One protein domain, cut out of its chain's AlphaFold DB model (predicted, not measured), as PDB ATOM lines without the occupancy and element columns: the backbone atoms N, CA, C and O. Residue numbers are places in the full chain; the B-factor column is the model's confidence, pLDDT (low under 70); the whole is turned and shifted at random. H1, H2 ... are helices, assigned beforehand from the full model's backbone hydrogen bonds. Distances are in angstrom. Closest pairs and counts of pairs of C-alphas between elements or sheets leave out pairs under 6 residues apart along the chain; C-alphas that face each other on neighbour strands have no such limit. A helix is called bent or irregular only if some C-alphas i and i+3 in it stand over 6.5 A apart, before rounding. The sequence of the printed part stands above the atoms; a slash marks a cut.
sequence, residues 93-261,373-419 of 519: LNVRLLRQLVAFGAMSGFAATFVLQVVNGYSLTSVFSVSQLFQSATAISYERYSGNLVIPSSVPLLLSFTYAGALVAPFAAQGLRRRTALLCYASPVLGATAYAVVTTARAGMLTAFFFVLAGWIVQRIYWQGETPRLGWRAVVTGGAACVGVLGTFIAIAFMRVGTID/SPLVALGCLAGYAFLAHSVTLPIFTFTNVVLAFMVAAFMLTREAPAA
ATOM      1  N   LEU A  93     258.658 332.537 297.925       95.25
ATOM      2  CA  LEU A  93     257.899 331.377 298.367       95.25
ATOM      3  C   LEU A  93     256.401 331.646 298.217       95.25
ATOM      4  O   LEU A  93     255.937 332.768 298.433       95.25
ATOM      5  N   ASN A  94     255.621 330.606 297.930       96.69
ATOM      6  CA  ASN A  94     254.165 330.701 297.922       96.69
ATOM      7  C   ASN A  94     253.605 330.798 299.354       96.69
ATOM      8  O   ASN A  94     253.130 329.822 299.934       96.69
ATOM      9  N   VAL A  95     253.659 331.993 299.947       96.31
ATOM     10  CA  VAL A  95     253.268 332.220 301.351       96.31
ATOM     11  C   VAL A  95     251.803 331.842 301.607       96.31
ATOM     12  O   VAL A  95     251.465 331.407 302.706       96.31
ATOM     13  N   ARG A  96     250.922 331.950 300.600       96.81
ATOM     14  CA  ARG A  96     249.520 331.515 300.712       96.81
ATOM     15  C   ARG A  96     249.426 330.006 300.937       96.81
ATOM     16  O   ARG A  96     248.752 329.594 301.878       96.81
ATOM     17  N   LEU A  97     250.129 329.216 300.127       97.56
ATOM     18  CA  LEU A  97     250.174 327.760 300.268       97.56
ATOM     19  C   LEU A  97     250.795 327.348 301.609       97.56
ATOM     20  O   LEU A  97     250.266 326.477 302.293       97.56
ATOM     21  N   LEU A  98     251.862 328.028 302.043       98.06
ATOM     22  CA  LEU A  98     252.467 327.768 303.353       98.06
ATOM     23  C   LEU A  98     251.492 328.061 304.503       98.06
ATOM     24  O   LEU A  98     251.388 327.267 305.430       98.06
ATOM     25  N   ARG A  99     250.727 329.159 304.442       98.19
ATOM     26  CA  ARG A  99     249.688 329.466 305.445       98.19
ATOM     27  C   ARG A  99     248.567 328.428 305.452       98.19
ATOM     28  O   ARG A  99     248.096 328.070 306.527       98.19
ATOM     29  N   GLN A 100     248.164 327.933 304.280       98.25
ATOM     30  CA  GLN A 100     247.199 326.836 304.171       98.25
ATOM     31  C   GLN A 100     247.741 325.559 304.816       98.25
ATOM     32  O   GLN A 100     247.024 324.943 305.597       98.25
ATOM     33  N   LEU A 101     249.012 325.209 304.576       98.38
ATOM     34  CA  LEU A 101     249.655 324.070 305.236       98.38
ATOM     35  C   LEU A 101     249.710 324.249 306.760       98.38
ATOM     36  O   LEU A 101     249.446 323.300 307.485       98.38
ATOM     37  N   VAL A 102     250.005 325.450 307.270       98.62
ATOM     38  CA  VAL A 102     250.004 325.715 308.722       98.62
ATOM     39  C   VAL A 102     248.612 325.543 309.323       98.62
ATOM     40  O   VAL A 102     248.472 324.903 310.365       98.62
ATOM     41  N   ALA A 103     247.584 326.098 308.675       98.38
ATOM     42  CA  ALA A 103     246.202 325.954 309.121       98.38
ATOM     43  C   ALA A 103     245.764 324.482 309.084       98.38
ATOM     44  O   ALA A 103     245.245 323.970 310.073       98.38
ATOM     45  N   PHE A 104     246.044 323.784 307.981       98.50
ATOM     46  CA  PHE A 104     245.757 322.361 307.828       98.50
ATOM     47  C   PHE A 104     246.510 321.505 308.848       98.50
ATOM     48  O   PHE A 104     245.915 320.627 309.461       98.50
ATOM     49  N   GLY A 105     247.788 321.790 309.097       98.31
ATOM     50  CA  GLY A 105     248.594 321.099 310.097       98.31
ATOM     51  C   GLY A 105     248.067 321.300 311.518       98.31
ATOM     52  O   GLY A 105     247.994 320.340 312.285       98.31
ATOM     53  N   ALA A 106     247.636 322.517 311.863       98.25
ATOM     54  CA  ALA A 106     246.990 322.790 313.146       98.25
ATOM     55  C   ALA A 106     245.689 321.986 313.296       98.25
ATOM     56  O   ALA A 106     245.532 321.265 314.281       98.25
ATOM     57  N   MET A 107     244.802 322.039 312.295       98.25
ATOM     58  CA  MET A 107     243.555 321.259 312.279       98.25
ATOM     59  C   MET A 107     243.817 319.750 312.334       98.25
ATOM     60  O   MET A 107     243.117 319.042 313.049       98.25
ATOM     61  N   SER A 108     244.857 319.263 311.650       98.38
ATOM     62  CA  SER A 108     245.243 317.847 311.652       98.38
ATOM     63  C   SER A 108     245.646 317.360 313.043       98.38
ATOM     64  O   SER A 108     245.320 316.234 313.403       98.38
ATOM     65  N   GLY A 109     246.282 318.201 313.865       97.94
ATOM     66  CA  GLY A 109     246.656 317.836 315.238       97.94
ATOM     67  C   GLY A 109     245.433 317.659 316.143       97.94
ATOM     68  O   GLY A 109     245.333 316.684 316.893       97.94
ATOM     69  N   PHE A 110     244.443 318.546 316.006       97.75
ATOM     70  CA  PHE A 110     243.147 318.383 316.670       97.75
ATOM     71  C   PHE A 110     242.390 317.159 316.141       97.75
ATOM     72  O   PHE A 110     241.897 316.360 316.931       97.75
ATOM     73  N   ALA A 111     242.360 316.952 314.822       98.00
ATOM     74  CA  ALA A 111     241.736 315.779 314.218       98.00
ATOM     75  C   ALA A 111     242.373 314.472 314.716       98.00
ATOM     76  O   ALA A 111     241.650 313.552 315.081       98.00
ATOM     77  N   ALA A 112     243.704 314.405 314.825       98.00
ATOM     78  CA  ALA A 112     244.413 313.249 315.379       98.00
ATOM     79  C   ALA A 112     243.981 312.952 316.823       98.00
ATOM     80  O   ALA A 112     243.826 311.794 317.207       98.00
ATOM     81  N   THR A 113     243.744 314.004 317.609       96.75
ATOM     82  CA  THR A 113     243.250 313.900 318.989       96.75
ATOM     83  C   THR A 113     241.847 313.294 319.039       96.75
ATOM     84  O   THR A 113     241.602 312.376 319.819       96.75
ATOM     85  N   PHE A 114     240.935 313.767 318.186       97.06
ATOM     86  CA  PHE A 114     239.561 313.264 318.133       97.06
ATOM     87  C   PHE A 114     239.469 311.844 317.575       97.06
ATOM     88  O   PHE A 114     238.767 311.014 318.146       97.06
ATOM     89  N   VAL A 115     240.208 311.542 316.505       97.69
ATOM     90  CA  VAL A 115     240.264 310.196 315.916       97.69
ATOM     91  C   VAL A 115     240.732 309.179 316.953       97.69
ATOM     92  O   VAL A 115     240.113 308.128 317.085       97.69
ATOM     93  N   LEU A 116     241.781 309.499 317.721       97.25
ATOM     94  CA  LEU A 116     242.271 308.600 318.762       97.25
ATOM     95  C   LEU A 116     241.203 308.320 319.827       97.25
ATOM     96  O   LEU A 116     241.030 307.171 320.225       97.25
ATOM     97  N   GLN A 117     240.481 309.350 320.275       96.31
ATOM     98  CA  GLN A 117     239.431 309.178 321.277       96.31
ATOM     99  C   GLN A 117     238.279 308.315 320.776       96.31
ATOM    100  O   GLN A 117     237.895 307.376 321.465       96.31
ATOM    101  N   VAL A 118     237.776 308.586 319.568       97.19
ATOM    102  CA  VAL A 118     236.654 307.833 318.983       97.19
ATOM    103  C   VAL A 118     237.014 306.362 318.807       97.19
ATOM    104  O   VAL A 118     236.220 305.497 319.161       97.19
ATOM    105  N   VAL A 119     238.216 306.070 318.301       97.50
ATOM    106  CA  VAL A 119     238.663 304.686 318.072       97.50
ATOM    107  C   VAL A 119     238.781 303.892 319.373       97.50
ATOM    108  O   VAL A 119     238.514 302.696 319.364       97.50
ATOM    109  N   ASN A 120     239.118 304.544 320.489       96.88
ATOM    110  CA  ASN A 120     239.219 303.896 321.799       96.88
ATOM    111  C   ASN A 120     237.947 304.093 322.661       96.88
ATOM    112  O   ASN A 120     237.976 303.889 323.868       96.88
ATOM    113  N   GLY A 121     236.817 304.488 322.056       96.44
ATOM    114  CA  GLY A 121     235.507 304.529 322.723       96.44
ATOM    115  C   GLY A 121     235.269 305.712 323.670       96.44
ATOM    116  O   GLY A 121     234.282 305.719 324.407       96.44
ATOM    117  N   TYR A 122     236.127 306.733 323.656       95.94
ATOM    118  CA  TYR A 122     235.970 307.927 324.486       95.94
ATOM    119  C   TYR A 122     235.056 308.966 323.821       95.94
ATOM    120  O   TYR A 122     235.123 309.208 322.614       95.94
ATOM    121  N   SER A 123     234.219 309.635 324.621       94.75
ATOM    122  CA  SER A 123     233.346 310.704 324.120       94.75
ATOM    123  C   SER A 123     234.149 311.915 323.633       94.75
ATOM    124  O   SER A 123     235.001 312.436 324.354       94.75
ATOM    125  N   LEU A 124     233.783 312.451 322.464       93.62
ATOM    126  CA  LEU A 124     234.330 313.704 321.920       93.62
ATOM    127  C   LEU A 124     234.084 314.910 322.835       93.62
ATOM    128  O   LEU A 124     234.873 315.857 322.845       93.62
ATOM    129  N   THR A 125     233.002 314.878 323.618       93.31
ATOM    130  CA  THR A 125     232.690 315.944 324.577       93.31
ATOM    131  C   THR A 125     233.666 315.984 325.751       93.31
ATOM    132  O   THR A 125     233.773 317.025 326.403       93.31
ATOM    133  N   SER A 126     234.444 314.914 325.967       90.44
ATOM    134  CA  SER A 126     235.403 314.832 327.072       90.44
ATOM    135  C   SER A 126     236.490 315.902 327.001       90.44
ATOM    136  O   SER A 126     236.952 316.370 328.034       90.44
ATOM    137  N   VAL A 127     236.838 316.377 325.801       90.00
ATOM    138  CA  VAL A 127     237.834 317.446 325.603       90.00
ATOM    139  C   VAL A 127     237.353 318.797 326.134       90.00
ATOM    140  O   VAL A 127     238.168 319.642 326.500       90.00
ATOM    141  N   PHE A 128     236.038 319.009 326.191       91.94
ATOM    142  CA  PHE A 128     235.446 320.271 326.632       91.94
ATOM    143  C   PHE A 128     235.152 320.304 328.137       91.94
ATOM    144  O   PHE A 128     234.818 321.363 328.665       91.94
ATOM    145  N   SER A 129     235.304 319.177 328.840       94.44
ATOM    146  CA  SER A 129     235.137 319.086 330.289       94.44
ATOM    147  C   SER A 129     236.457 318.719 330.957       94.44
ATOM    148  O   SER A 129     237.028 317.671 330.681       94.44
ATOM    149  N   VAL A 130     236.937 319.559 331.880       92.88
ATOM    150  CA  VAL A 130     238.212 319.324 332.582       92.88
ATOM    151  C   VAL A 130     238.207 317.972 333.305       92.88
ATOM    152  O   VAL A 130     239.191 317.244 333.227       92.88
ATOM    153  N   SER A 131     237.103 317.592 333.955       93.62
ATOM    154  CA  SER A 131     237.017 316.312 334.669       93.62
ATOM    155  C   SER A 131     237.046 315.112 333.721       93.62
ATOM    156  O   SER A 131     237.790 314.160 333.958       93.62
ATOM    157  N   GLN A 132     236.298 315.168 332.617       94.19
ATOM    158  CA  GLN A 132     236.278 314.091 331.623       94.19
ATOM    159  C   GLN A 132     237.605 313.993 330.866       94.19
ATOM    160  O   GLN A 132     238.036 312.891 330.542       94.19
ATOM    161  N   LEU A 133     238.285 315.120 330.638       93.31
ATOM    162  CA  LEU A 133     239.612 315.157 330.032       93.31
ATOM    163  C   LEU A 133     240.662 314.481 330.919       93.31
ATOM    164  O   LEU A 133     241.520 313.766 330.415       93.31
ATOM    165  N   PHE A 134     240.599 314.679 332.239       93.88
ATOM    166  CA  PHE A 134     241.485 313.989 333.183       93.88
ATOM    167  C   PHE A 134     241.220 312.479 333.193       93.88
ATOM    168  O   PHE A 134     242.164 311.687 333.174       93.88
ATOM    169  N   GLN A 135     239.946 312.075 333.177       94.50
ATOM    170  CA  GLN A 135     239.556 310.666 333.118       94.50
ATOM    171  C   GLN A 135     240.029 310.003 331.819       94.50
ATOM    172  O   GLN A 135     240.684 308.963 331.876       94.50
ATOM    173  N   SER A 136     239.779 310.626 330.661       94.69
ATOM    174  CA  SER A 136     240.202 310.083 329.366       94.69
ATOM    175  C   SER A 136     241.723 310.060 329.226       94.69
ATOM    176  O   SER A 136     242.274 309.047 328.800       94.69
ATOM    177  N   ALA A 137     242.432 311.106 329.664       94.50
ATOM    178  CA  ALA A 137     243.894 311.132 329.631       94.50
ATOM    179  C   ALA A 137     244.528 310.057 330.529       94.50
ATOM    180  O   ALA A 137     245.534 309.445 330.152       94.50
ATOM    181  N   THR A 138     243.947 309.802 331.704       94.75
ATOM    182  CA  THR A 138     244.405 308.742 332.617       94.75
ATOM    183  C   THR A 138     244.163 307.358 332.013       94.75
ATOM    184  O   THR A 138     245.083 306.539 331.985       94.75
ATOM    185  N   ALA A 139     242.969 307.119 331.466       95.56
ATOM    186  CA  ALA A 139     242.594 305.843 330.863       95.56
ATOM    187  C   ALA A 139     243.424 305.524 329.606       95.56
ATOM    188  O   ALA A 139     244.058 304.472 329.542       95.56
ATOM    189  N   ILE A 140     243.578 306.484 328.685       95.31
ATOM    190  CA  ILE A 140     244.448 306.351 327.501       95.31
ATOM    191  C   ILE A 140     245.903 306.111 327.911       95.31
ATOM    192  O   ILE A 140     246.617 305.328 327.282       95.31
ATOM    193  N   SER A 141     246.372 306.770 328.975       92.88
ATOM    194  CA  SER A 141     247.720 306.517 329.490       92.88
ATOM    195  C   SER A 141     247.865 305.078 329.969       92.88
ATOM    196  O   SER A 141     248.862 304.442 329.640       92.88
ATOM    197  N   TYR A 142     246.895 304.558 330.720       94.75
ATOM    198  CA  TYR A 142     246.896 303.171 331.181       94.75
ATOM    199  C   TYR A 142     246.871 302.172 330.011       94.75
ATOM    200  O   TYR A 142     247.701 301.260 329.960       94.75
ATOM    201  N   GLU A 143     245.994 302.378 329.028       95.69
ATOM    202  CA  GLU A 143     245.916 301.556 327.810       95.69
ATOM    203  C   GLU A 143     247.234 301.552 327.033       95.69
ATOM    204  O   GLU A 143     247.671 300.518 326.532       95.69
ATOM    205  N   ARG A 144     247.914 302.700 326.976       91.00
ATOM    206  CA  ARG A 144     249.201 302.820 326.292       91.00
ATOM    207  C   ARG A 144     250.283 301.955 326.930       91.00
ATOM    208  O   ARG A 144     251.031 301.311 326.206       91.00
ATOM    209  N   TYR A 145     250.395 301.966 328.259       87.94
ATOM    210  CA  TYR A 145     251.419 301.176 328.959       87.94
ATOM    211  C   TYR A 145     251.045 299.699 329.093       87.94
ATOM    212  O   TYR A 145     251.935 298.876 329.269       87.94
ATOM    213  N   SER A 146     249.759 299.355 328.986       93.56
ATOM    214  CA  SER A 146     249.300 297.960 328.937       93.56
ATOM    215  C   SER A 146     249.334 297.352 327.531       93.56
ATOM    216  O   SER A 146     249.046 296.171 327.383       93.56
ATOM    217  N   GLY A 147     249.681 298.134 326.500       91.62
ATOM    218  CA  GLY A 147     249.716 297.674 325.108       91.62
ATOM    219  C   GLY A 147     248.337 297.534 324.451       91.62
ATOM    220  O   GLY A 147     248.251 297.067 323.321       91.62
ATOM    221  N   ASN A 148     247.271 297.963 325.131       95.94
ATOM    222  CA  ASN A 148     245.890 297.856 324.655       95.94
ATOM    223  C   ASN A 148     245.440 299.063 323.819       95.94
ATOM    224  O   ASN A 148     244.404 299.000 323.162       95.94
ATOM    225  N   LEU A 149     246.197 300.166 323.838       95.75
ATOM    226  CA  LEU A 149     245.841 301.366 323.083       95.75
ATOM    227  C   LEU A 149     245.940 301.113 321.575       95.75
ATOM    228  O   LEU A 149     247.032 300.900 321.038       95.75
ATOM    229  N   VAL A 150     244.821 301.255 320.869       96.56
ATOM    230  CA  VAL A 150     244.795 301.163 319.408       96.56
ATOM    231  C   VAL A 150     245.111 302.535 318.816       96.56
ATOM    232  O   VAL A 150     244.327 303.482 318.920       96.56
ATOM    233  N   ILE A 151     246.274 302.652 318.168       96.06
ATOM    234  CA  ILE A 151     246.677 303.861 317.436       96.06
ATOM    235  C   ILE A 151     246.432 303.629 315.938       96.06
ATOM    236  O   ILE A 151     247.229 302.941 315.294       96.06
ATOM    237  N   PRO A 152     245.368 304.199 315.345       96.69
ATOM    238  CA  PRO A 152     245.101 304.030 313.921       96.69
ATOM    239  C   PRO A 152     246.188 304.716 313.080       96.69
ATOM    240  O   PRO A 152     246.707 305.772 313.449       96.69
ATOM    241  N   SER A 153     246.500 304.160 311.906       95.50
ATOM    242  CA  SER A 153     247.535 304.681 310.991       95.50
ATOM    243  C   SER A 153     247.271 306.115 310.507       95.50
ATOM    244  O   SER A 153     248.203 306.844 310.157       95.50
ATOM    245  N   SER A 154     246.014 306.561 310.559       97.62
ATOM    246  CA  SER A 154     245.613 307.940 310.280       97.62
ATOM    247  C   SER A 154     246.186 308.950 311.282       97.62
ATOM    248  O   SER A 154     246.478 310.078 310.892       97.62
ATOM    249  N   VAL A 155     246.409 308.575 312.547       97.56
ATOM    250  CA  VAL A 155     246.924 309.487 313.584       97.56
ATOM    251  C   VAL A 155     248.373 309.913 313.298       97.56
ATOM    252  O   VAL A 155     248.616 311.120 313.215       97.56
ATOM    253  N   PRO A 156     249.343 309.000 313.073       96.44
ATOM    254  CA  PRO A 156     250.690 309.385 312.652       96.44
ATOM    255  C   PRO A 156     250.710 310.214 311.362       96.44
ATOM    256  O   PRO A 156     251.481 311.171 311.271       96.44
ATOM    257  N   LEU A 157     249.845 309.896 310.390       97.38
ATOM    258  CA  LEU A 157     249.716 310.663 309.150       97.38
ATOM    259  C   LEU A 157     249.250 312.102 309.420       97.38
ATOM    260  O   LEU A 157     249.880 313.047 308.951       97.38
ATOM    261  N   LEU A 158     248.203 312.294 310.222       98.44
ATOM    262  CA  LEU A 158     247.722 313.623 310.612       98.44
ATOM    263  C   LEU A 158     248.794 314.419 311.371       98.44
ATOM    264  O   LEU A 158     249.025 315.593 311.071       98.44
ATOM    265  N   LEU A 159     249.515 313.769 312.289       98.25
ATOM    266  CA  LEU A 159     250.631 314.393 313.005       98.25
ATOM    267  C   LEU A 159     251.777 314.806 312.068       98.25
ATOM    268  O   LEU A 159     252.409 315.833 312.315       98.25
ATOM    269  N   SER A 160     252.015 314.081 310.967       98.38
ATOM    270  CA  SER A 160     253.012 314.491 309.967       98.38
ATOM    271  C   SER A 160     252.670 315.847 309.336       98.38
ATOM    272  O   SER A 160     253.551 316.693 309.176       98.38
ATOM    273  N   PHE A 161     251.386 316.126 309.078       98.62
ATOM    274  CA  PHE A 161     250.939 317.435 308.596       98.62
ATOM    275  C   PHE A 161     251.048 318.513 309.673       98.62
ATOM    276  O   PHE A 161     251.433 319.644 309.367       98.62
ATOM    277  N   THR A 162     250.766 318.181 310.935       98.69
ATOM    278  CA  THR A 162     250.994 319.094 312.067       98.69
ATOM    279  C   THR A 162     252.454 319.514 312.163       98.69
ATOM    280  O   THR A 162     252.753 320.706 312.269       98.69
ATOM    281  N   TYR A 163     253.374 318.559 312.052       98.69
ATOM    282  CA  TYR A 163     254.809 318.818 312.078       98.69
ATOM    283  C   TYR A 163     255.309 319.545 310.826       98.69
ATOM    284  O   TYR A 163     256.131 320.453 310.944       98.69
ATOM    285  N   ALA A 164     254.774 319.237 309.641       98.69
ATOM    286  CA  ALA A 164     255.080 319.983 308.421       98.69
ATOM    287  C   ALA A 164     254.645 321.450 308.557       98.69
ATOM    288  O   ALA A 164     255.414 322.361 308.246       98.69
ATOM    289  N   GLY A 165     253.444 321.682 309.100       98.56
ATOM    290  CA  GLY A 165     252.948 323.008 309.460       98.56
ATOM    291  C   GLY A 165     253.868 323.728 310.450       98.56
ATOM    292  O   GLY A 165     254.188 324.895 310.238       98.56
ATOM    293  N   ALA A 166     254.357 323.035 311.484       98.69
ATOM    294  CA  ALA A 166     255.312 323.586 312.450       98.69
ATOM    295  C   ALA A 166     256.639 324.020 311.798       98.69
ATOM    296  O   ALA A 166     257.119 325.121 312.072       98.69
ATOM    297  N   LEU A 167     257.197 323.203 310.895       98.50
ATOM    298  CA  LEU A 167     258.433 323.516 310.160       98.50
ATOM    299  C   LEU A 167     258.295 324.780 309.299       98.50
ATOM    300  O   LEU A 167     259.206 325.609 309.258       98.50
ATOM    301  N   VAL A 168     257.158 324.940 308.607       98.50
ATOM    302  CA  VAL A 168     256.956 326.053 307.660       98.50
ATOM    303  C   VAL A 168     256.287 327.288 308.270       98.50
ATOM    304  O   VAL A 168     256.289 328.345 307.635       98.50
ATOM    305  N   ALA A 169     255.738 327.206 309.485       98.56
ATOM    306  CA  ALA A 169     255.038 328.313 310.147       98.56
ATOM    307  C   ALA A 169     255.844 329.629 310.184       98.56
ATOM    308  O   ALA A 169     255.302 330.678 309.819       98.56
ATOM    309  N   PRO A 170     257.148 329.612 310.513       98.19
ATOM    310  CA  PRO A 170     258.031 330.770 310.382       98.19
ATOM    311  C   PRO A 170     258.019 331.442 309.006       98.19
ATOM    312  O   PRO A 170     257.928 332.670 308.925       98.19
ATOM    313  N   PHE A 171     258.053 330.655 307.928       98.00
ATOM    314  CA  PHE A 171     258.000 331.148 306.548       98.00
ATOM    315  C   PHE A 171     256.606 331.676 306.184       98.00
ATOM    316  O   PHE A 171     256.488 332.747 305.590       98.00
ATOM    317  N   ALA A 172     255.547 330.977 306.598       98.12
ATOM    318  CA  ALA A 172     254.155 331.369 306.368       98.12
ATOM    319  C   ALA A 172     253.777 332.709 307.032       98.12
ATOM    320  O   ALA A 172     252.923 333.451 306.531       98.12
ATOM    321  N   ALA A 173     254.422 333.043 308.153       97.94
ATOM    322  CA  ALA A 173     254.160 334.270 308.896       97.94
ATOM    323  C   ALA A 173     254.777 335.537 308.282       97.94
ATOM    324  O   ALA A 173     254.552 336.639 308.791       97.94
ATOM    325  N   GLN A 174     255.554 335.413 307.205       95.62
ATOM    326  CA  GLN A 174     256.157 336.562 306.539       95.62
ATOM    327  C   GLN A 174     255.081 337.563 306.086       95.62
ATOM    328  O   GLN A 174     254.045 337.189 305.527       95.62
ATOM    329  N   GLY A 175     255.321 338.847 306.363       94.38
ATOM    330  CA  GLY A 175     254.406 339.945 306.033       94.38
ATOM    331  C   GLY A 175     253.138 340.020 306.893       94.38
ATOM    332  O   GLY A 175     252.332 340.927 306.697       94.38
ATOM    333  N   LEU A 176     252.932 339.105 307.848       96.94
ATOM    334  CA  LEU A 176     251.799 339.178 308.770       96.94
ATOM    335  C   LEU A 176     252.047 340.193 309.892       96.94
ATOM    336  O   LEU A 176     253.175 340.430 310.326       96.94
ATOM    337  N   ARG A 177     250.957 340.755 310.428       97.38
ATOM    338  CA  ARG A 177     251.001 341.545 311.669       97.38
ATOM    339  C   ARG A 177     251.493 340.671 312.822       97.38
ATOM    340  O   ARG A 177     251.174 339.487 312.875       97.38
ATOM    341  N   ARG A 178     252.176 341.270 313.804       95.50
ATOM    342  CA  ARG A 178     252.788 340.554 314.945       95.50
ATOM    343  C   ARG A 178     251.851 339.551 315.636       95.50
ATOM    344  O   ARG A 178     252.280 338.441 315.922       95.50
ATOM    345  N   ARG A 179     250.585 339.914 315.888       96.88
ATOM    346  CA  ARG A 179     249.596 339.015 316.523       96.88
ATOM    347  C   ARG A 179     249.267 337.808 315.641       96.88
ATOM    348  O   ARG A 179     249.293 336.682 316.114       96.88
ATOM    349  N   THR A 180     249.018 338.032 314.354       97.56
ATOM    350  CA  THR A 180     248.719 336.965 313.389       97.56
ATOM    351  C   THR A 180     249.939 336.080 313.123       97.56
ATOM    352  O   THR A 180     249.796 334.871 312.990       97.56
ATOM    353  N   ALA A 181     251.143 336.657 313.105       97.38
ATOM    354  CA  ALA A 181     252.389 335.901 313.028       97.38
ATOM    355  C   ALA A 181     252.561 334.979 314.245       97.38
ATOM    356  O   ALA A 181     252.869 333.804 314.076       97.38
ATOM    357  N   LEU A 182     252.285 335.480 315.457       96.69
ATOM    358  CA  LEU A 182     252.320 334.666 316.673       96.69
ATOM    359  C   LEU A 182     251.307 333.514 316.619       96.69
ATOM    360  O   LEU A 182     251.661 332.394 316.966       96.69
ATOM    361  N   LEU A 183     250.082 333.767 316.144       97.38
ATOM    362  CA  LEU A 183     249.083 332.710 315.946       97.38
ATOM    363  C   LEU A 183     249.552 331.662 314.932       97.38
ATOM    364  O   LEU A 183     249.368 330.477 315.169       97.38
ATOM    365  N   CYS A 184     250.206 332.085 313.848       97.88
ATOM    366  CA  CYS A 184     250.778 331.184 312.847       97.88
ATOM    367  C   CYS A 184     251.875 330.281 313.442       97.88
ATOM    368  O   CYS A 184     251.941 329.103 313.109       97.88
ATOM    369  N   TYR A 185     252.700 330.807 314.356       97.62
ATOM    370  CA  TYR A 185     253.704 330.016 315.081       97.62
ATOM    371  C   TYR A 185     253.071 329.068 316.100       97.62
ATOM    372  O   TYR A 185     253.476 327.914 316.209       97.62
ATOM    373  N   ALA A 186     252.083 329.557 316.850       97.25
ATOM    374  CA  ALA A 186     251.477 328.818 317.947       97.25
ATOM    375  C   ALA A 186     250.531 327.712 317.462       97.25
ATOM    376  O   ALA A 186     250.473 326.660 318.087       97.25
ATOM    377  N   SER A 187     249.803 327.905 316.359       97.94
ATOM    378  CA  SER A 187     248.728 326.993 315.949       97.94
ATOM    379  C   SER A 187     249.148 325.528 315.738       97.94
ATOM    380  O   SER A 187     248.461 324.662 316.280       97.94
ATOM    381  N   PRO A 188     250.246 325.180 315.028       98.19
ATOM    382  CA  PRO A 188     250.654 323.778 314.917       98.19
ATOM    383  C   PRO A 188     251.156 323.207 316.253       98.19
ATOM    384  O   PRO A 188     250.933 322.031 316.534       98.19
ATOM    385  N   VAL A 189     251.768 324.032 317.112       98.06
ATOM    386  CA  VAL A 189     252.177 323.618 318.465       98.06
ATOM    387  C   VAL A 189     250.949 323.320 319.323       98.06
ATOM    388  O   VAL A 189     250.929 322.301 320.003       98.06
ATOM    389  N   LEU A 190     249.901 324.146 319.249       97.44
ATOM    390  CA  LEU A 190     248.627 323.910 319.935       97.44
ATOM    391  C   LEU A 190     247.952 322.622 319.446       97.44
ATOM    392  O   LEU A 190     247.495 321.838 320.272       97.44
ATOM    393  N   GLY A 191     247.963 322.356 318.135       97.81
ATOM    394  CA  GLY A 191     247.462 321.095 317.577       97.81
ATOM    395  C   GLY A 191     248.215 319.871 318.115       97.81
ATOM    396  O   GLY A 191     247.593 318.907 318.553       97.81
ATOM    397  N   ALA A 192     249.551 319.924 318.165       98.12
ATOM    398  CA  ALA A 192     250.363 318.860 318.768       98.12
ATOM    399  C   ALA A 192     250.168 318.754 320.295       98.12
ATOM    400  O   ALA A 192     250.242 317.663 320.858       98.12
ATOM    401  N   THR A 193     249.901 319.878 320.966       97.25
ATOM    402  CA  THR A 193     249.631 319.941 322.409       97.25
ATOM    403  C   THR A 193     248.302 319.281 322.756       97.25
ATOM    404  O   THR A 193     248.246 318.546 323.734       97.25
ATOM    405  N   ALA A 194     247.254 319.480 321.952       96.94
ATOM    406  CA  ALA A 194     245.963 318.817 322.149       96.94
ATOM    407  C   ALA A 194     246.119 317.288 322.156       96.94
ATOM    408  O   ALA A 194     245.644 316.612 323.070       96.94
ATOM    409  N   TYR A 195     246.896 316.761 321.206       97.00
ATOM    410  CA  TYR A 195     247.221 315.339 321.158       97.00
ATOM    411  C   TYR A 195     248.042 314.899 322.377       97.00
ATOM    412  O   TYR A 195     247.755 313.869 322.991       97.00
ATOM    413  N   ALA A 196     249.045 315.692 322.770       96.75
ATOM    414  CA  ALA A 196     249.894 315.414 323.929       96.75
ATOM    415  C   ALA A 196     249.131 315.432 325.262       96.75
ATOM    416  O   ALA A 196     249.489 314.689 326.168       96.75
ATOM    417  N   VAL A 197     248.094 316.261 325.388       95.88
ATOM    418  CA  VAL A 197     247.221 316.330 326.566       95.88
ATOM    419  C   VAL A 197     246.434 315.034 326.732       95.88
ATOM    420  O   VAL A 197     246.475 314.432 327.801       95.88
ATOM    421  N   VAL A 198     245.798 314.562 325.661       95.75
ATOM    422  CA  VAL A 198     244.962 313.352 325.686       95.75
ATOM    423  C   VAL A 198     245.801 312.081 325.836       95.75
ATOM    424  O   VAL A 198     245.444 311.179 326.578       95.75
ATOM    425  N   THR A 199     246.955 312.008 325.172       95.31
ATOM    426  CA  THR A 199     247.836 310.821 325.229       95.31
ATOM    427  C   THR A 199     248.851 310.839 326.363       95.31
ATOM    428  O   THR A 199     249.619 309.888 326.526       95.31
ATOM    429  N   THR A 200     248.951 311.972 327.056       94.25
ATOM    430  CA  THR A 200     250.038 312.334 327.976       94.25
ATOM    431  C   THR A 200     251.453 312.220 327.370       94.25
ATOM    432  O   THR A 200     252.465 312.291 328.081       94.25
ATOM    433  N   ALA A 201     251.553 312.095 326.036       92.31
ATOM    434  CA  ALA A 201     252.786 311.924 325.273       92.31
ATOM    435  C   ALA A 201     253.417 313.276 324.913       92.31
ATOM    436  O   ALA A 201     253.025 313.948 323.962       92.31
ATOM    437  N   ARG A 202     254.455 313.676 325.647       93.12
ATOM    438  CA  ARG A 202     255.001 315.044 325.554       93.12
ATOM    439  C   ARG A 202     255.988 315.259 324.402       93.12
ATOM    440  O   ARG A 202     256.162 316.388 323.950       93.12
ATOM    441  N   ALA A 203     256.615 314.190 323.907       92.69
ATOM    442  CA  ALA A 203     257.641 314.262 322.862       92.69
ATOM    443  C   ALA A 203     257.120 314.902 321.562       92.69
ATOM    444  O   ALA A 203     257.809 315.722 320.955       92.69
ATOM    445  N   GLY A 204     255.874 314.603 321.172       94.56
ATOM    446  CA  GLY A 204     255.275 315.170 319.965       94.56
ATOM    447  C   GLY A 204     255.086 316.689 320.035       94.56
ATOM    448  O   GLY A 204     255.331 317.394 319.058       94.56
ATOM    449  N   MET A 205     254.723 317.212 321.209       96.12
ATOM    450  CA  MET A 205     254.623 318.654 321.443       96.12
ATOM    451  C   MET A 205     256.000 319.332 321.395       96.12
ATOM    452  O   MET A 205     256.143 320.367 320.744       96.12
ATOM    453  N   LEU A 206     257.022 318.739 322.031       95.62
ATOM    454  CA  LEU A 206     258.399 319.252 321.954       95.62
ATOM    455  C   LEU A 206     258.926 319.265 320.521       95.62
ATOM    456  O   LEU A 206     259.564 320.233 320.117       95.62
ATOM    457  N   THR A 207     258.616 318.227 319.745       97.19
ATOM    458  CA  THR A 207     259.001 318.137 318.332       97.19
ATOM    459  C   THR A 207     258.437 319.321 317.545       97.19
ATOM    460  O   THR A 207     259.190 320.041 316.890       97.19
ATOM    461  N   ALA A 208     257.133 319.600 317.672       98.12
ATOM    462  CA  ALA A 208     256.510 320.752 317.021       98.12
ATOM    463  C   ALA A 208     257.130 322.088 317.477       98.12
ATOM    464  O   ALA A 208     257.404 322.958 316.649       98.12
ATOM    465  N   PHE A 209     257.400 322.245 318.776       97.69
ATOM    466  CA  PHE A 209     258.052 323.441 319.315       97.69
ATOM    467  C   PHE A 209     259.459 323.650 318.735       97.69
ATOM    468  O   PHE A 209     259.776 324.743 318.256       97.69
ATOM    469  N   PHE A 210     260.292 322.607 318.710       97.69
ATOM    470  CA  PHE A 210     261.635 322.685 318.137       97.69
ATOM    471  C   PHE A 210     261.621 322.899 316.623       97.69
ATOM    472  O   PHE A 210     262.500 323.588 316.110       97.69
ATOM    473  N   PHE A 211     260.608 322.406 315.905       98.50
ATOM    474  CA  PHE A 211     260.438 322.691 314.477       98.50
ATOM    475  C   PHE A 211     260.103 324.160 314.217       98.50
ATOM    476  O   PHE A 211     260.698 324.766 313.324       98.50
ATOM    477  N   VAL A 212     259.239 324.769 315.036       98.44
ATOM    478  CA  VAL A 212     258.981 326.218 314.966       98.44
ATOM    479  C   VAL A 212     260.241 327.018 315.308       98.44
ATOM    480  O   VAL A 212     260.543 327.996 314.623       98.44
ATOM    481  N   LEU A 213     261.009 326.602 316.322       97.31
ATOM    482  CA  LEU A 213     262.273 327.253 316.684       97.31
ATOM    483  C   LEU A 213     263.301 327.170 315.545       97.31
ATOM    484  O   LEU A 213     263.856 328.195 315.144       97.31
ATOM    485  N   ALA A 214     263.519 325.976 314.990       98.12
ATOM    486  CA  ALA A 214     264.406 325.762 313.851       98.12
ATOM    487  C   ALA A 214     263.958 326.602 312.647       98.12
ATOM    488  O   ALA A 214     264.763 327.326 312.060       98.12
ATOM    489  N   GLY A 215     262.660 326.600 312.331       98.00
ATOM    490  CA  GLY A 215     262.112 327.423 311.261       98.00
ATOM    491  C   GLY A 215     262.274 328.916 311.495       98.00
ATOM    492  O   GLY A 215     262.553 329.640 310.545       98.00
ATOM    493  N   TRP A 216     262.172 329.393 312.735       97.25
ATOM    494  CA  TRP A 216     262.385 330.802 313.053       97.25
ATOM    495  C   TRP A 216     263.834 331.226 312.786       97.25
ATOM    496  O   TRP A 216     264.063 332.287 312.200       97.25
ATOM    497  N   ILE A 217     264.809 330.381 313.140       97.06
ATOM    498  CA  ILE A 217     266.229 330.622 312.844       97.06
ATOM    499  C   ILE A 217     266.463 330.615 311.326       97.06
ATOM    500  O   ILE A 217     267.027 331.565 310.776       97.06
ATOM    501  N   VAL A 218     266.001 329.571 310.634       98.06
ATOM    502  CA  VAL A 218     266.263 329.368 309.200       98.06
ATOM    503  C   VAL A 218     265.546 330.403 308.334       98.06
ATOM    504  O   VAL A 218     266.151 330.925 307.400       98.06
ATOM    505  N   GLN A 219     264.301 330.767 308.647       97.19
ATOM    506  CA  GLN A 219     263.543 331.785 307.910       97.19
ATOM    507  C   GLN A 219     264.243 333.147 307.928       97.19
ATOM    508  O   GLN A 219     264.272 333.851 306.915       97.19
ATOM    509  N   ARG A 220     264.838 333.509 309.066       95.56
ATOM    510  CA  ARG A 220     265.612 334.744 309.209       95.56
ATOM    511  C   ARG A 220     266.862 334.717 308.344       95.56
ATOM    512  O   ARG A 220     267.097 335.681 307.625       95.56
ATOM    513  N   ILE A 221     267.601 333.608 308.348       95.56
ATOM    514  CA  ILE A 221     268.780 333.439 307.488       95.56
ATOM    515  C   ILE A 221     268.375 333.507 306.010       95.56
ATOM    516  O   ILE A 221     268.979 334.251 305.240       95.56
ATOM    517  N   TYR A 222     267.310 332.796 305.633       96.19
ATOM    518  CA  TYR A 222     266.813 332.728 304.259       96.19
ATOM    519  C   TYR A 222     266.446 334.112 303.707       96.19
ATOM    520  O   TYR A 222     266.882 334.474 302.616       96.19
ATOM    521  N   TRP A 223     265.708 334.935 304.457       94.06
ATOM    522  CA  TRP A 223     265.286 336.251 303.960       94.06
ATOM    523  C   TRP A 223     266.301 337.362 304.198       94.06
ATOM    524  O   TRP A 223     266.514 338.178 303.306       94.06
ATOM    525  N   GLN A 224     266.945 337.398 305.365       91.88
ATOM    526  CA  GLN A 224     267.819 338.510 305.758       91.88
ATOM    527  C   GLN A 224     269.272 338.308 305.319       91.88
ATOM    528  O   GLN A 224     270.033 339.266 305.321       91.88
ATOM    529  N   GLY A 225     269.671 337.087 304.948       91.44
ATOM    530  CA  GLY A 225     271.062 336.776 304.597       91.44
ATOM    531  C   GLY A 225     271.996 336.820 305.801       91.44
ATOM    532  O   GLY A 225     273.212 336.809 305.658       91.44
ATOM    533  N   GLU A 226     271.436 336.870 307.006       89.50
ATOM    534  CA  GLU A 226     272.189 336.966 308.239       89.50
ATOM    535  C   GLU A 226     271.600 336.052 309.302       89.50
ATOM    536  O   GLU A 226     270.394 335.820 309.383       89.50
ATOM    537  N   THR A 227     272.479 335.537 310.153       91.56
ATOM    538  CA  THR A 227     272.058 334.786 311.335       91.56
ATOM    539  C   THR A 227     271.450 335.745 312.356       91.56
ATOM    540  O   THR A 227     272.070 336.781 312.628       91.56
ATOM    541  N   PRO A 228     270.280 335.429 312.949       91.56
ATOM    542  CA  PRO A 228     269.684 336.297 313.949       91.56
ATOM    543  C   PRO A 228     270.644 336.509 315.121       91.56
ATOM    544  O   PRO A 228     271.278 335.575 315.617       91.56
ATOM    545  N   ARG A 229     270.740 337.759 315.574       91.44
ATOM    546  CA  ARG A 229     271.508 338.101 316.771       91.44
ATOM    547  C   ARG A 229     270.703 337.715 318.006       91.44
ATOM    548  O   ARG A 229     269.520 338.046 318.110       91.44
ATOM    549  N   LEU A 230     271.352 337.049 318.956       90.88
ATOM    550  CA  LEU A 230     270.743 336.696 320.234       90.88
ATOM    551  C   LEU A 230     270.793 337.910 321.175       90.88
ATOM    552  O   LEU A 230     271.685 338.039 322.003       90.88
ATOM    553  N   GLY A 231     269.868 338.852 320.991       91.06
ATOM    554  CA  GLY A 231     269.715 339.998 321.893       91.06
ATOM    555  C   GLY A 231     268.895 339.652 323.139       91.06
ATOM    556  O   GLY A 231     268.110 338.705 323.123       91.06
ATOM    557  N   TRP A 232     268.983 340.481 324.184       93.25
ATOM    558  CA  TRP A 232     268.200 340.342 325.426       93.25
ATOM    559  C   TRP A 232     266.704 340.080 325.185       93.25
ATOM    560  O   TRP A 232     266.126 339.181 325.784       93.25
ATOM    561  N   ARG A 233     266.066 340.790 324.241       92.69
ATOM    562  CA  ARG A 233     264.645 340.567 323.904       92.69
ATOM    563  C   ARG A 233     264.369 339.148 323.398       92.69
ATOM    564  O   ARG A 233     263.324 338.587 323.718       92.69
ATOM    565  N   ALA A 234     265.279 338.586 322.601       90.62
ATOM    566  CA  ALA A 234     265.167 337.214 322.114       90.62
ATOM    567  C   ALA A 234     265.364 336.216 323.261       90.62
ATOM    568  O   ALA A 234     264.602 335.261 323.346       90.62
ATOM    569  N   VAL A 235     266.303 336.486 324.176       92.69
ATOM    570  CA  VAL A 235     266.512 335.687 325.394       92.69
ATOM    571  C   VAL A 235     265.264 335.693 326.278       92.69
ATOM    572  O   VAL A 235     264.776 334.627 326.623       92.69
ATOM    573  N   VAL A 236     264.682 336.861 326.573       95.12
ATOM    574  CA  VAL A 236     263.447 336.967 327.375       95.12
ATOM    575  C   VAL A 236     262.274 336.273 326.692       95.12
ATOM    576  O   VAL A 236     261.544 335.529 327.334       95.12
ATOM    577  N   THR A 237     262.091 336.487 325.385       91.88
ATOM    578  CA  THR A 237     260.983 335.861 324.644       91.88
ATOM    579  C   THR A 237     261.153 334.342 324.577       91.88
ATOM    580  O   THR A 237     260.188 333.611 324.775       91.88
ATOM    581  N   GLY A 238     262.376 333.864 324.333       91.75
ATOM    582  CA  GLY A 238     262.708 332.443 324.338       91.75
ATOM    583  C   GLY A 238     262.537 331.820 325.722       91.75
ATOM    584  O   GLY A 238     261.939 330.756 325.833       91.75
ATOM    585  N   GLY A 239     262.971 332.512 326.776       93.31
ATOM    586  CA  GLY A 239     262.771 332.109 328.167       93.31
ATOM    587  C   GLY A 239     261.290 332.006 328.524       93.31
ATOM    588  O   GLY A 239     260.857 330.971 329.018       93.31
ATOM    589  N   ALA A 240     260.486 333.017 328.184       94.94
ATOM    590  CA  ALA A 240     259.037 332.987 328.376       94.94
ATOM    591  C   ALA A 240     258.371 331.832 327.604       94.94
ATOM    592  O   ALA A 240     257.492 331.161 328.141       94.94
ATOM    593  N   ALA A 241     258.814 331.553 326.373       93.94
ATOM    594  CA  ALA A 241     258.332 330.406 325.605       93.94
ATOM    595  C   ALA A 241     258.706 329.067 326.267       93.94
ATOM    596  O   ALA A 241     257.857 328.184 326.363       93.94
ATOM    597  N   CYS A 242     259.934 328.929 326.782       91.88
ATOM    598  CA  CYS A 242     260.373 327.737 327.514       91.88
ATOM    599  C   CYS A 242     259.580 327.537 328.813       91.88
ATOM    600  O   CYS A 242     259.173 326.417 329.105       91.88
ATOM    601  N   VAL A 243     259.306 328.614 329.560       93.56
ATOM    602  CA  VAL A 243     258.437 328.580 330.749       93.56
ATOM    603  C   VAL A 243     257.018 328.153 330.375       93.56
ATOM    604  O   VAL A 243     256.434 327.331 331.073       93.56
ATOM    605  N   GLY A 244     256.479 328.643 329.255       94.50
ATOM    606  CA  GLY A 244     255.179 328.208 328.739       94.50
ATOM    607  C   GLY A 244     255.141 326.707 328.437       94.50
ATOM    608  O   GLY A 244     254.257 326.009 328.926       94.50
ATOM    609  N   VAL A 245     256.139 326.194 327.706       92.94
ATOM    610  CA  VAL A 245     256.277 324.753 327.421       92.94
ATOM    611  C   VAL A 245     256.398 323.948 328.716       92.94
ATOM    612  O   VAL A 245     255.723 322.930 328.860       92.94
ATOM    613  N   LEU A 246     257.199 324.409 329.679       91.44
ATOM    614  CA  LEU A 246     257.333 323.768 330.987       91.44
ATOM    615  C   LEU A 246     255.999 323.748 331.747       91.44
ATOM    616  O   LEU A 246     255.614 322.706 332.271       91.44
ATOM    617  N   GLY A 247     255.253 324.853 331.754       93.88
ATOM    618  CA  GLY A 247     253.915 324.921 332.343       93.88
ATOM    619  C   GLY A 247     252.957 323.905 331.716       93.88
ATOM    620  O   GLY A 247     252.263 323.184 332.431       93.88
ATOM    621  N   THR A 248     252.978 323.763 330.388       93.56
ATOM    622  CA  THR A 248     252.202 322.728 329.688       93.56
ATOM    623  C   THR A 248     252.655 321.313 330.062       93.56
ATOM    624  O   THR A 248     251.819 320.439 330.273       93.56
ATOM    625  N   PHE A 249     253.961 321.076 330.220       91.62
ATOM    626  CA  PHE A 249     254.501 319.800 330.708       91.62
ATOM    627  C   PHE A 249     253.958 319.425 332.089       91.62
ATOM    628  O   PHE A 249     253.585 318.269 332.308       91.62
ATOM    629  N   ILE A 250     253.914 320.398 333.002       91.88
ATOM    630  CA  ILE A 250     253.376 320.235 334.355       91.88
ATOM    631  C   ILE A 250     251.876 319.930 334.288       91.88
ATOM    632  O   ILE A 250     251.427 318.962 334.898       91.88
ATOM    633  N   ALA A 251     251.113 320.684 333.493       92.88
ATOM    634  CA  ALA A 251     249.677 320.460 333.323       92.88
ATOM    635  C   ALA A 251     249.368 319.044 332.802       92.88
ATOM    636  O   ALA A 251     248.556 318.332 333.392       92.88
ATOM    637  N   ILE A 252     250.083 318.589 331.766       93.62
ATOM    638  CA  ILE A 252     249.951 317.223 331.233       93.62
ATOM    639  C   ILE A 252     250.328 316.174 332.295       93.62
ATOM    640  O   ILE A 252     249.757 315.085 332.335       93.62
ATOM    641  N   ALA A 253     251.299 316.467 333.168       91.56
ATOM    642  CA  ALA A 253     251.677 315.563 334.251       91.56
ATOM    643  C   ALA A 253     250.549 315.364 335.271       91.56
ATOM    644  O   ALA A 253     250.307 314.223 335.661       91.56
ATOM    645  N   PHE A 254     249.846 316.432 335.656       91.19
ATOM    646  CA  PHE A 254     248.673 316.334 336.529       91.19
ATOM    647  C   PHE A 254     247.500 315.629 335.845       91.19
ATOM    648  O   PHE A 254     246.881 314.759 336.452       91.19
ATOM    649  N   MET A 255     247.254 315.914 334.562       89.88
ATOM    650  CA  MET A 255     246.224 315.215 333.779       89.88
ATOM    651  C   MET A 255     246.447 313.701 333.746       89.88
ATOM    652  O   MET A 255     245.490 312.943 333.833       89.88
ATOM    653  N   ARG A 256     247.708 313.254 333.690       90.44
ATOM    654  CA  ARG A 256     248.066 311.828 333.753       90.44
ATOM    655  C   ARG A 256     247.767 311.179 335.108       90.44
ATOM    656  O   ARG A 256     247.575 309.970 335.156       90.44
ATOM    657  N   VAL A 257     247.837 311.939 336.199       89.62
ATOM    658  CA  VAL A 257     247.554 311.436 337.555       89.62
ATOM    659  C   VAL A 257     246.048 311.410 337.824       89.62
ATOM    660  O   VAL A 257     245.590 310.587 338.608       89.62
ATOM    661  N   GLY A 258     245.276 312.282 337.174       89.25
ATOM    662  CA  GLY A 258     243.823 312.337 337.328       89.25
ATOM    663  C   GLY A 258     243.352 313.162 338.532       89.25
ATOM    664  O   GLY A 258     242.157 313.412 338.660       89.25
ATOM    665  N   THR A 259     244.265 313.643 339.385       88.00
ATOM    666  CA  THR A 259     243.950 314.429 340.587       88.00
ATOM    667  C   THR A 259     244.982 315.536 340.835       88.00
ATOM    668  O   THR A 259     246.132 315.455 340.395       88.00
ATOM    669  N   ILE A 260     244.566 316.592 341.544       88.19
ATOM    670  CA  ILE A 260     245.434 317.679 342.027       88.19
ATOM    671  C   ILE A 260     245.415 317.635 343.559       88.19
ATOM    672  O   ILE A 260     244.844 318.500 344.215       88.19
ATOM    673  N   ASP A 261     245.980 316.574 344.131       91.56
ATOM    674  CA  ASP A 261     246.217 316.501 345.574       91.56
ATOM    675  C   ASP A 261     247.646 316.967 345.885       91.56
ATOM    676  O   ASP A 261     248.599 316.606 345.185       91.56
ATOM    677  N   SER A 373     268.185 328.847 298.892       96.00
ATOM    678  CA  SER A 373     267.284 327.956 298.160       96.00
ATOM    679  C   SER A 373     266.383 327.181 299.125       96.00
ATOM    680  O   SER A 373     266.801 326.896 300.253       96.00
ATOM    681  N   PRO A 374     265.156 326.816 298.713       96.56
ATOM    682  CA  PRO A 374     264.240 326.052 299.560       96.56
ATOM    683  C   PRO A 374     264.817 324.726 300.070       96.56
ATOM    684  O   PRO A 374     264.623 324.372 301.228       96.56
ATOM    685  N   LEU A 375     265.573 324.011 299.231       96.88
ATOM    686  CA  LEU A 375     266.183 322.730 299.603       96.88
ATOM    687  C   LEU A 375     267.315 322.905 300.623       96.88
ATOM    688  O   LEU A 375     267.420 322.134 301.572       96.88
ATOM    689  N   VAL A 376     268.133 323.950 300.475       97.69
ATOM    690  CA  VAL A 376     269.183 324.261 301.458       97.69
ATOM    691  C   VAL A 376     268.557 324.728 302.778       97.69
ATOM    692  O   VAL A 376     269.045 324.364 303.849       97.69
ATOM    693  N   ALA A 377     267.444 325.471 302.717       98.06
ATOM    694  CA  ALA A 377     266.667 325.835 303.899       98.06
ATOM    695  C   ALA A 377     266.146 324.585 304.622       98.06
ATOM    696  O   ALA A 377     266.296 324.491 305.836       98.06
ATOM    697  N   LEU A 378     265.615 323.603 303.888       98.12
ATOM    698  CA  LEU A 378     265.167 322.325 304.447       98.12
ATOM    699  C   LEU A 378     266.302 321.552 305.134       98.12
ATOM    700  O   LEU A 378     266.121 321.067 306.249       98.12
ATOM    701  N   GLY A 379     267.486 321.490 304.516       98.31
ATOM    702  CA  GLY A 379     268.664 320.884 305.144       98.31
ATOM    703  C   GLY A 379     269.063 321.591 306.445       98.31
ATOM    704  O   GLY A 379     269.350 320.941 307.450       98.31
ATOM    705  N   CYS A 380     269.003 322.927 306.471       98.31
ATOM    706  CA  CYS A 380     269.230 323.690 307.700       98.31
ATOM    707  C   CYS A 380     268.137 323.439 308.751       98.31
ATOM    708  O   CYS A 380     268.463 323.325 309.930       98.31
ATOM    709  N   LEU A 381     266.863 323.336 308.351       98.44
ATOM    710  CA  LEU A 381     265.750 323.008 309.253       98.44
ATOM    711  C   LEU A 381     265.998 321.674 309.956       98.44
ATOM    712  O   LEU A 381     265.905 321.615 311.180       98.44
ATOM    713  N   ALA A 382     266.363 320.639 309.196       98.31
ATOM    714  CA  ALA A 382     266.696 319.319 309.726       98.31
ATOM    715  C   ALA A 382     267.856 319.392 310.726       98.31
ATOM    716  O   ALA A 382     267.743 318.869 311.833       98.31
ATOM    717  N   GLY A 383     268.929 320.106 310.372       98.31
ATOM    718  CA  GLY A 383     270.079 320.295 311.250       98.31
ATOM    719  C   GLY A 383     269.721 320.987 312.564       98.31
ATOM    720  O   GLY A 383     269.939 320.417 313.627       98.31
ATOM    721  N   TYR A 384     269.124 322.183 312.523       98.44
ATOM    722  CA  TYR A 384     268.760 322.912 313.749       98.44
ATOM    723  C   TYR A 384     267.717 322.174 314.593       98.44
ATOM    724  O   TYR A 384     267.800 322.219 315.820       98.44
ATOM    725  N   ALA A 385     266.766 321.481 313.964       98.06
ATOM    726  CA  ALA A 385     265.799 320.656 314.677       98.06
ATOM    727  C   ALA A 385     266.478 319.474 315.386       98.06
ATOM    728  O   ALA A 385     266.195 319.237 316.558       98.06
ATOM    729  N   PHE A 386     267.414 318.785 314.723       97.56
ATOM    730  CA  PHE A 386     268.216 317.729 315.343       97.56
ATOM    731  C   PHE A 386     269.023 318.266 316.529       97.56
ATOM    732  O   PHE A 386     268.966 317.688 317.611       97.56
ATOM    733  N   LEU A 387     269.710 319.406 316.367       97.62
ATOM    734  CA  LEU A 387     270.472 320.018 317.459       97.62
ATOM    735  C   LEU A 387     269.574 320.325 318.667       97.62
ATOM    736  O   LEU A 387     269.919 319.955 319.786       97.62
ATOM    737  N   ALA A 388     268.406 320.936 318.443       96.50
ATOM    738  CA  ALA A 388     267.462 321.291 319.505       96.50
ATOM    739  C   ALA A 388     266.817 320.074 320.197       96.50
ATOM    740  O   ALA A 388     266.413 320.177 321.355       96.50
ATOM    741  N   HIS A 389     266.740 318.932 319.513       95.81
ATOM    742  CA  HIS A 389     266.175 317.684 320.034       95.81
ATOM    743  C   HIS A 389     267.248 316.717 320.583       95.81
ATOM    744  O   HIS A 389     266.923 315.649 321.099       95.81
ATOM    745  N   SER A 390     268.536 317.069 320.489       97.06
ATOM    746  CA  SER A 390     269.640 316.136 320.765       97.06
ATOM    747  C   SER A 390     269.757 315.683 322.228       97.06
ATOM    748  O   SER A 390     270.359 314.642 322.488       97.06
ATOM    749  N   VAL A 391     269.135 316.387 323.183       96.12
ATOM    750  CA  VAL A 391     269.042 315.931 324.586       96.12
ATOM    751  C   VAL A 391     268.072 314.779 324.814       96.12
ATOM    752  O   VAL A 391     268.080 314.240 325.906       96.12
ATOM    753  N   THR A 392     267.233 314.395 323.850       92.62
ATOM    754  CA  THR A 392     266.256 313.312 324.056       92.62
ATOM    755  C   THR A 392     266.515 312.123 323.139       92.62
ATOM    756  O   THR A 392     266.833 311.036 323.604       92.62
ATOM    757  N   LEU A 393     266.378 312.307 321.830       92.31
ATOM    758  CA  LEU A 393     266.531 311.249 320.824       92.31
ATOM    759  C   LEU A 393     266.642 311.870 319.417       92.31
ATOM    760  O   LEU A 393     266.265 313.032 319.235       92.31
ATOM    761  N   PRO A 394     267.133 311.139 318.403       94.12
ATOM    762  CA  PRO A 394     267.181 311.624 317.027       94.12
ATOM    763  C   PRO A 394     265.773 311.857 316.465       94.12
ATOM    764  O   PRO A 394     264.946 310.950 316.447       94.12
ATOM    765  N   ILE A 395     265.487 313.049 315.932       94.75
ATOM    766  CA  ILE A 395     264.143 313.388 315.412       94.75
ATOM    767  C   ILE A 395     263.627 312.424 314.328       94.75
ATOM    768  O   ILE A 395     262.419 312.264 314.174       94.75
ATOM    769  N   PHE A 396     264.529 311.767 313.596       95.00
ATOM    770  CA  PHE A 396     264.210 310.839 312.507       95.00
ATOM    771  C   PHE A 396     263.898 309.409 312.973       95.00
ATOM    772  O   PHE A 396     263.611 308.545 312.148       95.00
ATOM    773  N   THR A 397     263.857 309.177 314.288       92.31
ATOM    774  CA  THR A 397     263.321 307.939 314.883       92.31
ATOM    775  C   THR A 397     261.830 307.763 314.556       92.31
ATOM    776  O   THR A 397     261.322 306.648 314.529       92.31
ATOM    777  N   PHE A 398     261.106 308.849 314.252       92.69
ATOM    778  CA  PHE A 398     259.672 308.799 313.968       92.69
ATOM    779  C   PHE A 398     259.357 308.959 312.472       92.69
ATOM    780  O   PHE A 398     259.707 309.960 311.845       92.69
ATOM    781  N   THR A 399     258.611 308.013 311.894       93.88
ATOM    782  CA  THR A 399     258.199 308.050 310.476       93.88
ATOM    783  C   THR A 399     257.381 309.295 310.122       93.88
ATOM    784  O   THR A 399     257.568 309.887 309.060       93.88
ATOM    785  N   ASN A 400     256.495 309.743 311.017       96.19
ATOM    786  CA  ASN A 400     255.696 310.950 310.791       96.19
ATOM    787  C   ASN A 400     256.552 312.226 310.715       96.19
ATOM    788  O   ASN A 400     256.166 313.164 310.023       96.19
ATOM    789  N   VAL A 401     257.726 312.260 311.358       97.06
ATOM    790  CA  VAL A 401     258.699 313.348 311.203       97.06
ATOM    791  C   VAL A 401     259.343 313.308 309.819       97.06
ATOM    792  O   VAL A 401     259.411 314.342 309.158       97.06
ATOM    793  N   VAL A 402     259.759 312.134 309.337       96.19
ATOM    794  CA  VAL A 402     260.316 311.984 307.978       96.19
ATOM    795  C   VAL A 402     259.310 312.475 306.934       96.19
ATOM    796  O   VAL A 402     259.638 313.315 306.092       96.19
ATOM    797  N   LEU A 403     258.056 312.031 307.046       97.19
ATOM    798  CA  LEU A 403     256.976 312.465 306.163       97.19
ATOM    799  C   LEU A 403     256.708 313.975 306.275       97.19
ATOM    800  O   LEU A 403     256.498 314.640 305.261       97.19
ATOM    801  N   ALA A 404     256.793 314.550 307.478       98.44
ATOM    802  CA  ALA A 404     256.656 315.990 307.678       98.44
ATOM    803  C   ALA A 404     257.713 316.795 306.907       98.44
ATOM    804  O   ALA A 404     257.385 317.808 306.283       98.44
ATOM    805  N   PHE A 405     258.969 316.334 306.902       98.19
ATOM    806  CA  PHE A 405     260.035 316.949 306.108       98.19
ATOM    807  C   PHE A 405     259.781 316.814 304.604       98.19
ATOM    808  O   PHE A 405     260.001 317.784 303.879       98.19
ATOM    809  N   MET A 406     259.266 315.676 304.130       97.81
ATOM    810  CA  MET A 406     258.887 315.499 302.720       97.81
ATOM    811  C   MET A 406     257.769 316.464 302.298       97.81
ATOM    812  O   MET A 406     257.886 317.142 301.274       97.81
ATOM    813  N   VAL A 407     256.715 316.595 303.110       98.44
ATOM    814  CA  VAL A 407     255.615 317.543 302.859       98.44
ATOM    815  C   VAL A 407     256.126 318.987 302.885       98.44
ATOM    816  O   VAL A 407     255.807 319.773 301.991       98.44
ATOM    817  N   ALA A 408     256.965 319.345 303.860       98.31
ATOM    818  CA  ALA A 408     257.576 320.671 303.930       98.31
ATOM    819  C   ALA A 408     258.470 320.959 302.709       98.31
ATOM    820  O   ALA A 408     258.389 322.051 302.146       98.31
ATOM    821  N   ALA A 409     259.267 319.984 302.255       98.06
ATOM    822  CA  ALA A 409     260.102 320.089 301.056       98.06
ATOM    823  C   ALA A 409     259.264 320.403 299.815       98.06
ATOM    824  O   ALA A 409     259.553 321.344 299.067       98.06
ATOM    825  N   PHE A 410     258.190 319.635 299.626       97.75
ATOM    826  CA  PHE A 410     257.264 319.819 298.522       97.75
ATOM    827  C   PHE A 410     256.640 321.215 298.545       97.75
ATOM    828  O   PHE A 410     256.625 321.889 297.522       97.75
ATOM    829  N   MET A 411     256.182 321.693 299.706       97.62
ATOM    830  CA  MET A 411     255.534 323.007 299.804       97.62
ATOM    831  C   MET A 411     256.514 324.177 299.658       97.62
ATOM    832  O   MET A 411     256.186 325.166 299.006       97.62
ATOM    833  N   LEU A 412     257.725 324.077 300.216       96.44
ATOM    834  CA  LEU A 412     258.750 325.126 300.116       96.44
ATOM    835  C   LEU A 412     259.318 325.268 298.695       96.44
ATOM    836  O   LEU A 412     259.787 326.343 298.325       96.44
ATOM    837  N   THR A 413     259.286 324.207 297.888       96.12
ATOM    838  CA  THR A 413     259.777 324.243 296.501       96.12
ATOM    839  C   THR A 413     258.762 324.809 295.505       96.12
ATOM    840  O   THR A 413     259.151 325.106 294.370       96.12
ATOM    841  N   ARG A 414     257.501 325.030 295.913       95.44
ATOM    842  CA  ARG A 414     256.477 325.682 295.083       95.44
ATOM    843  C   ARG A 414     256.693 327.193 295.012       95.44
ATOM    844  O   ARG A 414     256.743 327.883 296.030       95.44
ATOM    845  N   GLU A 415     256.774 327.707 293.790       89.44
ATOM    846  CA  GLU A 415     256.848 329.145 293.532       89.44
ATOM    847  C   GLU A 415     255.545 329.852 293.871       89.44
ATOM    848  O   GLU A 415     254.445 329.302 293.726       89.44
ATOM    849  N   ALA A 416     255.683 331.100 294.322       87.94
ATOM    850  CA  ALA A 416     254.572 332.029 294.254       87.94
ATOM    851  C   ALA A 416     254.107 332.116 292.788       87.94
ATOM    852  O   ALA A 416     254.958 332.180 291.899       87.94
ATOM    853  N   PRO A 417     252.788 332.119 292.516       83.75
ATOM    854  CA  PRO A 417     252.298 332.411 291.177       83.75
ATOM    855  C   PRO A 417     252.951 333.713 290.725       83.75
ATOM    856  O   PRO A 417     252.966 334.664 291.514       83.75
ATOM    857  N   ALA A 418     253.515 333.741 289.513       79.88
ATOM    858  CA  ALA A 418     254.087 334.959 288.962       79.88
ATOM    859  C   ALA A 418     253.058 336.071 289.160       79.88
ATOM    860  O   ALA A 418     251.915 335.935 288.713       79.88
ATOM    861  N   ALA A 419     253.419 337.106 289.927       71.81
ATOM    862  CA  ALA A 419     252.531 338.236 290.117       71.81
ATOM    863  C   ALA A 419     252.168 338.713 288.713       71.81
ATOM    864  O   ALA A 419     253.071 339.045 287.941       71.81
TER     865      ALA A 419
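AT A GLANCE: This is residues 93 to 261 and 373 to 419 of the 519 residues of the protein "Oligosaccharide repeat unit polymerase" of Modestobacter sp. DSM 44400 (UniProt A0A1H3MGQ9). A bundle of helices is built round H4: H1, H5b, H6 and H9 run about it, H8 packs on H6 and H9, and H3 crosses one end. The long helix H7 runs along one side, meeting H3 and H5b only near its last residues, and residues 231 to 237 at its other end stick out. The printed part has 216 residues with nine named helices, H1 to H9 in order, and no named strand. Its class is all helix; it is compact, with a radius of gyration of the C-alphas of 17.6 A, and spans 50 by 37 by 32 A.

HOW THE PARTS SIT: Start at H1, residues 95 to 119: it touches H4, residues 154 to 172, opposite ways at a shallow tilt of 27 degrees, with closest C-alphas Gly 105 and Thr 162 at 3.7 A. Look next at H5, residues 178 to 199, assigned as one helix by its hydrogen bonds but bent: C-alphas 185 and 188 are 6.9 A apart, and arms H5a, 178 to 185, and H5b, 188 to 199, stand at a steep tilt of 48 degrees. H4 and H5a form a hairpin, closest at C-alphas Ala 169 and Tyr 185, 5.4 A, with residues 166 to 172 of H4 alone. H5b and H6, residues 202 to 224, form another at a shallow tilt of 9 degrees; C-alphas Ala 192 and Met 205 are closest, 5.0 A, and H6 uses residues 202 to 209 alone. H2, residues 124 to 128, touches H3, residues 130 to 146, only at the corner, at C-alphas Ser 126 and Gln 132, 4.7 A. H3 touches H7, residues 232 to 257, about perpendicular at 77 degrees, at C-alphas Thr 138 and Arg 256, 4.9 A, with residues 255 to 257 of H7 alone. H8, residues 374 to 389, touches H6 at C-alphas Tyr 384 and Ala 214, 5.2 A. H9, residues 399 to 412, touches H4 at C-alphas Ala 404 and Ala 164, 4.4 A. H7 is apart from H1, H4 and H9. Every O i to N i+4 pair is within hydrogen-bond range in H1, H3, H5a, H5b and H6 to H9; in H4 13 of 15 are, in H2 0 of 1, beside 1 of 2 O i to N i+3 pairs.

IN THESE COORDINATES: Find C-alpha 95 at (253.268, 332.220, 301.351); H1 runs 35.4 A from there. H4, 25.2 A, is irregular: C-alphas 167 and 170 are 7.3 A apart. H6 is 33.3 A long and H7 37.5 A. H9 ends at C-alpha 412, (258.750, 325.126, 300.116).

THE WHOLE: The C-alphas farthest apart, Asp 261 and Ala 418, are 60.1 A apart. Residues 262 to 372 are not printed; C-alphas 261 and 373 are 53.1 A apart across the cut. Of the links printed whole, none is long. Mean pLDDT of the printed part is 95.3, and no printed residue is under 70.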